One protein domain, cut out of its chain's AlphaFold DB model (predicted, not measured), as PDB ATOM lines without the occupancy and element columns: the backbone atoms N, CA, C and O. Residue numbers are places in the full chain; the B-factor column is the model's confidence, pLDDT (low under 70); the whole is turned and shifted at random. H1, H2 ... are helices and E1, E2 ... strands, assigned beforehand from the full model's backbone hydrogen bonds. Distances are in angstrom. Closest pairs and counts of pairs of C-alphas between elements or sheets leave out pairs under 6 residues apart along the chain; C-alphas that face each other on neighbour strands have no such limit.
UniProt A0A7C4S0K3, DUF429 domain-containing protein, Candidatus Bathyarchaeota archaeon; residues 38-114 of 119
ATOM      1  N   TYR A  38      64.058 110.887  67.934       94.31
ATOM      2  CA  TYR A  38      62.819 110.754  67.179       94.31
ATOM      3  C   TYR A  38      61.719 111.647  67.780       94.31
ATOM      4  O   TYR A  38      61.169 111.309  68.836       94.31
ATOM      5  N   PRO A  39      61.315 112.749  67.112       95.94
ATOM      6  CA  PRO A  39      60.401 113.735  67.695       95.94
ATOM      7  C   PRO A  39      59.029 113.142  68.023       95.94
ATOM      8  O   PRO A  39      58.484 113.397  69.092       95.94
ATOM      9  N   GLY A  40      58.491 112.267  67.166       94.50
ATOM     10  CA  GLY A  40      57.206 111.613  67.427       94.50
ATOM     11  C   GLY A  40      57.225 110.676  68.642       94.50
ATOM     12  O   GLY A  40      56.197 110.504  69.297       94.50
ATOM     13  N   GLY A  41      58.380 110.077  68.949       93.81
ATOM     14  CA  GLY A  41      58.591 109.253  70.138       93.81
ATOM     15  C   GLY A  41      58.751 110.113  71.384       93.81
ATOM     16  O   GLY A  41      58.094 109.854  72.389       93.81
ATOM     17  N   ALA A  42      59.539 111.185  71.286       95.75
ATOM     18  CA  ALA A  42      59.713 112.160  72.355       95.75
ATOM     19  C   ALA A  42      58.383 112.824  72.753       95.75
ATOM     20  O   ALA A  42      58.035 112.821  73.929       95.75
ATOM     21  N   GLN A  43      57.591 113.293  71.780       95.69
ATOM     22  CA  GLN A  43      56.241 113.834  71.995       95.69
ATOM     23  C   GLN A  43      55.371 112.846  72.778       95.69
ATOM     24  O   GLN A  43      54.760 113.206  73.780       95.69
ATOM     25  N   GLN A  44      55.365 111.577  72.360       93.62
ATOM     26  CA  GLN A  44      54.571 110.534  73.003       93.62
ATOM     27  C   GLN A  44      55.025 110.257  74.446       93.62
ATOM     28  O   GLN A  44      54.176 110.076  75.314       93.62
ATOM     29  N   ILE A  45      56.334 110.243  74.715       93.94
ATOM     30  CA  ILE A  45      56.882 110.045  76.069       93.94
ATOM     31  C   ILE A  45      56.564 111.233  76.983       93.94
ATOM     32  O   ILE A  45      56.256 111.040  78.155       93.94
ATOM     33  N   LEU A  46      56.593 112.451  76.443       93.00
ATOM     34  CA  LEU A  46      56.256 113.677  77.167       93.00
ATOM     35  C   LEU A  46      54.743 113.857  77.392       93.00
ATOM     36  O   LEU A  46      54.336 114.848  77.994       93.00
ATOM     37  N   GLY A  47      53.901 112.934  76.911       92.56
ATOM     38  CA  GLY A  47      52.443 113.051  77.005       92.56
ATOM     39  C   GLY A  47      51.851 114.134  76.096       92.56
ATOM     40  O   GLY A  47      50.747 114.617  76.337       92.56
ATOM     41  N   LEU A  48      52.579 114.530  75.050       93.62
ATOM     42  CA  LEU A  48      52.181 115.547  74.082       93.62
ATOM     43  C   LEU A  48      51.552 114.901  72.837       93.62
ATOM     44  O   LEU A  48      51.891 113.766  72.476       93.62
ATOM     45  N   PRO A  49      50.636 115.594  72.132       92.69
ATOM     46  CA  PRO A  49      50.139 115.084  70.860       92.69
ATOM     47  C   PRO A  49      51.286 114.972  69.848       92.69
ATOM     48  O   PRO A  49      52.228 115.765  69.846       92.69
ATOM     49  N   ARG A  50      51.162 114.036  68.902       92.44
ATOM     50  CA  ARG A  50      52.027 114.071  67.719       92.44
ATOM     51  C   ARG A  50      51.729 115.323  66.901       92.44
ATOM     52  O   ARG A  50      50.556 115.671  66.754       92.44
ATOM     53  N   VAL A  51      52.743 115.922  66.275       91.38
ATOM     54  CA  VAL A  51      52.583 117.176  65.509       91.38
ATOM     55  C   VAL A  51      51.431 117.132  64.491       91.38
ATOM     56  O   VAL A  51      50.642 118.068  64.393       91.38
ATOM     57  N   LYS A  52      51.244 115.993  63.807       87.56
ATOM     58  CA  LYS A  52      50.166 115.782  62.819       87.56
ATOM     59  C   LYS A  52      48.752 115.786  63.412       87.56
ATOM     60  O   LYS A  52      47.795 115.932  62.665       87.56
ATOM     61  N   LYS A  53      48.610 115.570  64.723       88.69
ATOM     62  CA  LYS A  53      47.321 115.497  65.430       88.69
ATOM     63  C   LYS A  53      46.951 116.791  66.155       88.69
ATOM     64  O   LYS A  53      45.824 116.907  66.616       88.69
ATOM     65  N   GLY A  54      47.877 117.739  66.290       90.94
ATOM     66  CA  GLY A  54      47.646 118.945  67.081       90.94
ATOM     67  C   GLY A  54      48.853 119.866  67.094       90.94
ATOM     68  O   GLY A  54      49.449 120.069  68.146       90.94
ATOM     69  N   LYS A  55      49.215 120.402  65.920       94.94
ATOM     70  CA  LYS A  55      50.389 121.262  65.705       94.94
ATOM     71  C   LYS A  55      50.456 122.416  66.712       94.94
ATOM     72  O   LYS A  55      51.466 122.602  67.380       94.94
ATOM     73  N   GLU A  56      49.366 123.168  66.810       95.75
ATOM     74  CA  GLU A  56      49.313 124.380  67.623       95.75
ATOM     75  C   GLU A  56      49.329 124.068  69.121       95.75
ATOM     76  O   GLU A  56      50.109 124.643  69.876       95.75
ATOM     77  N   TYR A  57      48.557 123.063  69.541       96.25
ATOM     78  CA  TYR A  57      48.575 122.600  70.925       96.25
ATOM     79  C   TYR A  57      49.963 122.076  71.335       96.25
ATOM     80  O   TYR A  57      50.443 122.399  72.419       96.25
ATOM     81  N   LEU A  58      50.645 121.328  70.456       97.06
ATOM     82  CA  LEU A  58      52.023 120.890  70.684       97.06
ATOM     83  C   LEU A  58      52.975 122.081  70.851       97.06
ATOM     84  O   LEU A  58      53.756 122.097  71.796       97.06
ATOM     85  N   ARG A  59      52.898 123.073  69.955       97.69
ATOM     86  CA  ARG A  59      53.730 124.286  69.990       97.69
ATOM     87  C   ARG A  59      53.592 125.009  71.328       97.69
ATOM     88  O   ARG A  59      54.594 125.279  71.987       97.69
ATOM     89  N   LEU A  60      52.352 125.267  71.746       97.25
ATOM     90  CA  LEU A  60      52.046 125.944  73.004       97.25
ATOM     91  C   LEU A  60      52.512 125.132  74.217       97.25
ATOM     92  O   LEU A  60      53.124 125.698  75.117       97.25
ATOM     93  N   LYS A  61      52.304 123.810  74.225       97.25
ATOM     94  CA  LYS A  61      52.751 122.955  75.332       97.25
ATOM     95  C   LYS A  61      54.264 122.809  75.423       97.25
ATOM     96  O   LYS A  61      54.788 122.826  76.530       97.25
ATOM     97  N   LEU A  62      54.977 122.707  74.301       97.00
ATOM     98  CA  LEU A  62      56.444 122.739  74.306       97.00
ATOM     99  C   LEU A  62      56.952 124.066  74.872       97.00
ATOM    100  O   LEU A  62      57.854 124.065  75.705       97.00
ATOM    101  N   LYS A  63      56.338 125.181  74.460       97.44
ATOM    102  CA  LYS A  63      56.664 126.510  74.976       97.44
ATOM    103  C   LYS A  63      56.446 126.610  76.488       97.44
ATOM    104  O   LYS A  63      57.350 127.039  77.191       97.44
ATOM    105  N   GLU A  64      55.275 126.197  76.967       96.88
ATOM    106  CA  GLU A  64      54.871 126.260  78.378       96.88
ATOM    107  C   GLU A  64      55.742 125.365  79.274       96.88
ATOM    108  O   GLU A  64      56.250 125.817  80.292       96.88
ATOM    109  N   ILE A  65      55.935 124.096  78.897       95.50
ATOM    110  CA  ILE A  65      56.595 123.094  79.751       95.50
ATOM    111  C   ILE A  65      58.101 123.347  79.873       95.50
ATOM    112  O   ILE A  65      58.680 123.073  80.922       95.50
ATOM    113  N   PHE A  66      58.736 123.827  78.801       96.00
ATOM    114  CA  PHE A  66      60.191 124.000  78.732       96.00
ATOM    115  C   PHE A  66      60.639 125.464  78.795       96.00
ATOM    116  O   PHE A  66      61.833 125.725  78.625       96.00
ATOM    117  N   ASP A  67      59.702 126.384  79.043       97.00
ATOM    118  CA  ASP A  67      59.927 127.832  79.123       97.00
ATOM    119  C   ASP A  67      60.691 128.374  77.899       97.00
ATOM    120  O   ASP A  67      61.763 128.972  77.989       97.00
ATOM    121  N   LEU A  68      60.176 128.059  76.706       96.88
ATOM    122  CA  LEU A  68      60.831 128.413  75.444       96.88
ATOM    123  C   LEU A  68      60.424 129.812  74.969       96.88
ATOM    124  O   LEU A  68      59.286 130.255  75.141       96.88
ATOM    125  N   ASN A  69      61.336 130.480  74.265       96.06
ATOM    126  CA  ASN A  69      61.101 131.780  73.641       96.06
ATOM    127  C   ASN A  69      61.738 131.840  72.234       96.06
ATOM    128  O   ASN A  69      62.409 130.898  71.817       96.06
ATOM    129  N   GLY A  70      61.515 132.923  71.484       95.69
ATOM    130  CA  GLY A  70      62.035 133.098  70.119       95.69
ATOM    131  C   GLY A  70      61.080 132.573  69.044       95.69
ATOM    132  O   GLY A  70      59.879 132.838  69.115       95.69
ATOM    133  N   ASP A  71      61.593 131.822  68.062       94.56
ATOM    134  CA  ASP A  71      60.822 131.340  66.900       94.56
ATOM    135  C   ASP A  71      59.586 130.527  67.283       94.56
ATOM    136  O   ASP A  71      58.573 130.562  66.587       94.56
ATOM    137  N   ILE A  72      59.625 129.850  68.436       96.62
ATOM    138  CA  ILE A  72      58.487 129.098  68.970       96.62
ATOM    139  C   ILE A  72      57.241 129.968  69.182       96.62
ATOM    140  O   ILE A  72      56.137 129.433  69.207       96.62
ATOM    141  N   ASN A  73      57.384 131.294  69.303       96.69
ATOM    142  CA  ASN A  73      56.266 132.235  69.398       96.69
ATOM    143  C   ASN A  73      55.511 132.413  68.080       96.69
ATOM    144  O   ASN A  73      54.366 132.858  68.102       96.69
ATOM    145  N   ASN A  74      56.120 132.059  66.949       95.44
ATOM    146  CA  ASN A  74      55.510 132.194  65.639       95.44
ATOM    147  C   ASN A  74      54.484 131.075  65.396       95.44
ATOM    148  O   ASN A  74      54.814 129.895  65.282       95.44
ATOM    149  N   GLU A  75      53.218 131.448  65.242       93.81
ATOM    150  CA  GLU A  75      52.111 130.515  64.977       93.81
ATOM    151  C   GLU A  75      52.205 129.862  63.579       93.81
ATOM    152  O   GLU A  75      51.610 128.810  63.300       93.81
ATOM    153  N   LYS A  76      53.008 130.460  62.684       96.12
ATOM    154  CA  LYS A  76      53.222 129.995  61.308       96.12
ATOM    155  C   LYS A  76      54.254 128.876  61.182       96.12
ATOM    156  O   LYS A  76      54.409 128.371  60.073       96.12
ATOM    157  N   LEU A  77      54.904 128.449  62.272       96.50
ATOM    158  CA  LEU A  77      55.838 127.322  62.225       96.50
ATOM    159  C   LEU A  77      55.189 126.095  61.579       96.50
ATOM    160  O   LEU A  77      54.052 125.707  61.886       96.50
ATOM    161  N   THR A  78      55.920 125.482  60.664       96.88
ATOM    162  CA  THR A  78      55.536 124.256  59.979       96.88
ATOM    163  C   THR A  78      55.602 123.057  60.933       96.88
ATOM    164  O   THR A  78      56.284 123.097  61.961       96.88
ATOM    165  N   PRO A  79      54.935 121.935  60.604       96.19
ATOM    166  CA  PRO A  79      55.073 120.705  61.381       96.19
ATOM    167  C   PRO A  79      56.528 120.237  61.536       96.19
ATOM    168  O   PRO A  79      56.901 119.742  62.594       96.19
ATOM    169  N   HIS A  80      57.357 120.422  60.504       95.69
ATOM    170  CA  HIS A  80      58.766 120.030  60.535       95.69
ATOM    171  C   HIS A  80      59.603 120.910  61.465       95.69
ATOM    172  O   HIS A  80      60.456 120.391  62.178       95.69
ATOM    173  N   GLU A  81      59.338 122.215  61.509       97.38
ATOM    174  CA  GLU A  81      60.018 123.113  62.446       97.38
ATOM    175  C   GLU A  81      59.613 122.825  63.898       97.38
ATOM    176  O   GLU A  81      60.453 122.867  64.791       97.38
ATOM    177  N   ILE A  82      58.361 122.435  64.153       97.75
ATOM    178  CA  ILE A  82      57.920 122.032  65.501       97.75
ATOM    179  C   ILE A  82      58.534 120.687  65.917       97.75
ATOM    180  O   ILE A  82      58.922 120.508  67.076       97.75
ATOM    181  N   ASP A  83      58.678 119.747  64.982       97.38
ATOM    182  CA  ASP A  83      59.458 118.529  65.214       97.38
ATOM    183  C   ASP A  83      60.932 118.867  65.512       97.38
ATOM    184  O   ASP A  83      61.511 118.281  66.424       97.38
ATOM    185  N   ALA A  84      61.525 119.855  64.830       97.12
ATOM    186  CA  ALA A  84      62.885 120.314  65.118       97.12
ATOM    187  C   ALA A  84      63.011 120.928  66.524       97.12
ATOM    188  O   ALA A  84      63.955 120.603  67.244       97.12
ATOM    189  N   VAL A  85      62.032 121.728  66.966       97.88
ATOM    190  CA  VAL A  85      61.977 122.229  68.354       97.88
ATOM    191  C   VAL A  85      61.864 121.072  69.347       97.88
ATOM    192  O   VAL A  85      62.549 121.069  70.367       97.88
ATOM    193  N   THR A  86      61.059 120.051  69.041       97.88
ATOM    194  CA  THR A  86      60.978 118.837  69.870       97.88
ATOM    195  C   THR A  86      62.355 118.170  69.995       97.88
ATOM    196  O   THR A  86      62.765 117.818  71.099       97.88
ATOM    197  N   CYS A  87      63.095 118.019  68.892       97.81
ATOM    198  CA  CYS A  87      64.452 117.465  68.916       97.81
ATOM    199  C   CYS A  87      65.417 118.329  69.742       97.81
ATOM    200  O   CYS A  87      66.218 117.785  70.499       97.81
ATOM    201  N   ALA A  88      65.320 119.659  69.649       97.56
ATOM    202  CA  ALA A  88      66.133 120.577  70.447       97.56
ATOM    203  C   ALA A  88      65.851 120.438  71.953       97.56
ATOM    204  O   ALA A  88      66.783 120.412  72.756       97.56
ATOM    205  N   VAL A  89      64.582 120.259  72.338       97.81
ATOM    206  CA  VAL A  89      64.191 119.942  73.720       97.81
ATOM    207  C   VAL A  89      64.834 118.637  74.193       97.81
ATOM    208  O   VAL A  89      65.365 118.589  75.299       97.81
ATOM    209  N   VAL A  90      64.855 117.588  73.361       98.19
ATOM    210  CA  VAL A  90      65.571 116.344  73.702       98.19
ATOM    211  C   VAL A  90      67.071 116.592  73.861       98.19
ATOM    212  O   VAL A  90      67.669 116.075  74.800       98.19
ATOM    213  N   GLY A  91      67.674 117.417  72.999       97.88
ATOM    214  CA  GLY A  91      69.072 117.833  73.125       97.88
ATOM    215  C   GLY A  91      69.370 118.516  74.461       97.88
ATOM    216  O   GLY A  91      70.346 118.166  75.121       97.88
ATOM    217  N   ARG A  92      68.494 119.418  74.918       97.38
ATOM    218  CA  ARG A  92      68.596 120.027  76.252       97.38
ATOM    219  C   ARG A  92      68.501 118.977  77.364       97.38
ATOM    220  O   ARG A  92      69.364 118.936  78.231       97.38
ATOM    221  N   LEU A  93      67.503 118.091  77.313       97.38
ATOM    222  CA  LEU A  93      67.324 117.032  78.316       97.38
ATOM    223  C   LEU A  93      68.506 116.056  78.368       97.38
ATOM    224  O   LEU A  93      68.839 115.552  79.439       97.38
ATOM    225  N   TYR A  94      69.150 115.792  77.231       97.56
ATOM    226  CA  TYR A  94      70.375 115.002  77.166       97.56
ATOM    227  C   TYR A  94      71.510 115.659  77.962       97.56
ATOM    228  O   TYR A  94      72.112 115.000  78.808       97.56
ATOM    229  N   LEU A  95      71.742 116.961  77.753       97.19
ATOM    230  CA  LEU A  95      72.755 117.727  78.490       97.19
ATOM    231  C   LEU A  95      72.467 117.781  79.999       97.19
ATOM    232  O   LEU A  95      73.391 117.781  80.804       97.19
ATOM    233  N   GLU A  96      71.190 117.784  80.384       96.62
ATOM    234  CA  GLU A  96      70.745 117.760  81.784       96.62
ATOM    235  C   GLU A  96      70.759 116.349  82.418       96.62
ATOM    236  O   GLU A  96      70.428 116.200  83.592       96.62
ATOM    237  N   GLY A  97      71.092 115.287  81.671       96.44
ATOM    238  CA  GLY A  97      71.042 113.900  82.166       96.44
ATOM    239  C   GLY A  97      69.621 113.326  82.325       96.44
ATOM    240  O   GLY A  97      69.415 112.261  82.924       96.44
ATOM    241  N   ASN A  98      68.617 113.999  81.761       96.06
ATOM    242  CA  ASN A  98      67.190 113.680  81.851       96.06
ATOM    243  C   ASN A  98      66.680 112.857  80.654       96.06
ATOM    244  O   ASN A  98      65.602 113.108  80.108       96.06
ATOM    245  N   TYR A  99      67.441 111.835  80.257       96.69
ATOM    246  CA  TYR A  99      67.156 111.024  79.071       96.69
ATOM    247  C   TYR A  99      67.239 109.511  79.326       96.69
ATOM    248  O   TYR A  99      67.792 109.054  80.327       96.69
ATOM    249  N   ILE A 100      66.686 108.734  78.399       95.38
ATOM    250  CA  ILE A 100      66.974 107.310  78.227       95.38
ATOM    251  C   ILE A 100      67.649 107.102  76.871       95.38
ATOM    252  O   ILE A 100      67.311 107.773  75.892       95.38
ATOM    253  N   ALA A 101      68.603 106.180  76.825       95.06
ATOM    254  CA  ALA A 101      69.195 105.683  75.591       95.06
ATOM    255  C   ALA A 101      68.577 104.320  75.271       95.06
ATOM    256  O   ALA A 101      68.488 103.460  76.147       95.06
ATOM    257  N   ILE A 102      68.133 104.139  74.030       92.38
ATOM    258  CA  ILE A 102      67.612 102.865  73.530       92.38
ATOM    259  C   ILE A 102      68.331 102.483  72.237       92.38
ATOM    260  O   ILE A 102      68.641 103.350  71.425       92.38
ATOM    261  N   GLY A 103      68.549 101.189  72.030       88.56
ATOM    262  CA  GLY A 103      69.278 100.671  70.872       88.56
ATOM    263  C   GLY A 103      70.572  99.982  71.283       88.56
ATOM    264  O   GLY A 103      70.777  99.697  72.463       88.56
ATOM    265  N   ASP A 104      71.408  99.704  70.290       87.50
ATOM    266  CA  ASP A 104      72.686  99.027  70.467       87.50
ATOM    267  C   ASP A 104      73.806 100.056  70.733       87.50
ATOM    268  O   ASP A 104      73.974 100.980  69.930       87.50
ATOM    269  N   PRO A 105      74.553  99.949  71.849       85.44
ATOM    270  CA  PRO A 105      75.710 100.799  72.126       85.44
ATOM    271  C   PRO A 105      76.861 100.664  71.123       85.44
ATOM    272  O   PRO A 105      77.614 101.623  70.971       85.44
ATOM    273  N   ASP A 106      76.997  99.510  70.457       86.56
ATOM    274  CA  ASP A 106      78.003  99.302  69.406       86.56
ATOM    275  C   ASP A 106      77.608 100.022  68.101       86.56
ATOM    276  O   ASP A 106      78.443 100.270  67.225       86.56
ATOM    277  N   GLU A 107      76.336 100.415  67.986       83.00
ATOM    278  CA  GLU A 107      75.821 101.299  66.947       83.00
ATOM    279  C   GLU A 107      75.590 102.725  67.497       83.00
ATOM    280  O   GLU A 107      76.390 103.278  68.252       83.00
ATOM    281  N   MET A 108      74.517 103.394  67.064       83.94
ATOM    282  CA  MET A 108      74.075 104.650  67.657       83.94
ATOM    283  C   MET A 108      72.820 104.404  68.480       83.94
ATOM    284  O   MET A 108      71.827 103.877  67.986       83.94
ATOM    285  N   VAL A 109      72.847 104.844  69.734       92.06
ATOM    286  CA  VAL A 109      71.658 104.825  70.581       92.06
ATOM    287  C   VAL A 109      70.762 106.021  70.274       92.06
ATOM    288  O   VAL A 109      71.218 107.155  70.111       92.06
ATOM    289  N   MET A 110      69.458 105.773  70.251       94.19
ATOM    290  CA  MET A 110      68.451 106.818  70.182       94.19
ATOM    291  C   MET A 110      68.221 107.399  71.576       94.19
ATOM    292  O   MET A 110      67.891 106.686  72.525       94.19
ATOM    293  N   ILE A 111      68.349 108.715  71.678       96.81
ATOM    294  CA  ILE A 111      68.113 109.487  72.888       96.81
ATOM    295  C   ILE A 111      66.659 109.950  72.917       96.81
ATOM    296  O   ILE A 111      66.160 110.583  71.982       96.81
ATOM    297  N   LEU A 112      65.974 109.637  74.013       96.56
ATOM    298  CA  LEU A 112      64.592 110.028  74.269       96.56
ATOM    299  C   LEU A 112      64.460 110.629  75.675       96.56
ATOM    300  O   LEU A 112      65.274 110.325  76.544       96.56
ATOM    301  N   PRO A 113      63.432 111.453  75.940       96.38
ATOM    302  CA  PRO A 113      63.157 111.946  77.286       96.38
ATOM    303  C   PRO A 113      62.991 110.795  78.283       96.38
ATOM    304  O   PRO A 113      62.435 109.749  77.934       96.38
ATOM    305  N   LYS A 114      63.405 110.991  79.541       93.88
ATOM    306  CA  LYS A 114      62.971 110.086  80.614       93.88
ATOM    307  C   LYS A 114      61.441 110.129  80.713       93.88
ATOM    308  O   LYS A 114      60.878 111.223  80.786       93.88
TER     309      LYS A 114
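Overview. This is residues 38 to 114 of the 119 residues of the protein "DUF429 domain-containing protein" of Candidatus Bathyarchaeota archaeon (UniProt A0A7C4S0K3). A small hairpin of two strands, E1 and E2, makes one end of an elongated body, and the long helix H3 runs through the middle, with H2 side by side with it toward the other end. The short helix H1 packs on H3 and E2, between the hairpin and H2. The 77 printed residues hold three named helices and then two named strands, in the order H1, H2, H3, E1, E2; the sheet, E1 - E2, is antiparallel and the class is mostly helix. The whole is compact, with a radius of gyration of the C-alphas of 12.6 A and spans of 41 by 24 by 18 A.

Arrangement. Start at the hairpin of E1, residues 99 to 102, and E2, residues 110 to 113, antiparallel at 146 degrees; there N 100 and O 112 are 2.8 A apart, within hydrogen-bond range. Look next at H3, residues 79 to 95: its closest C-alpha pair with E2 is Val 90 and Pro 113, 6.2 A. H1, residues 39 to 45, touches residues 83 to 90 of H3 alone, closest at the C-alphas of Pro 39 and Asp 83, 5.5 A, at a steep tilt of 61 degrees, the same way. The closest C-alphas of H1 and E2 are those of Ala 42 and Leu 112, 5.7 A. H2, residues 55 to 66, touches H3 at a shallow tilt of 20 degrees, the same way, closest at the C-alphas of Lys 55 and Pro 79, 6.4 A. H1 and H2 are only just apart, 8.3 A at the closest. In H1, H2 and H3 every O i to N i+4 pair is within hydrogen-bond range.

Along the chain. Find C-alpha 39 at (60.401, 113.735, 67.695), where H1 begins; it is 9.8 A long. H2 measures 16.5 A. H3 runs 24.8 A from C-alpha 79 at (55.073, 120.705, 61.381). E1 is 9.9 A long, and E2, 10.2 A, ends at C-alpha 113, (63.157, 111.946, 77.286).

Size, cuts and confidence. The C-alphas of Glu 75 and Asp 106 are the two farthest apart, 40.8 A. The link from H2 to H3, residues 67 to 78, is long. The printed part has no cut, and no printed residue is under 70 in pLDDT.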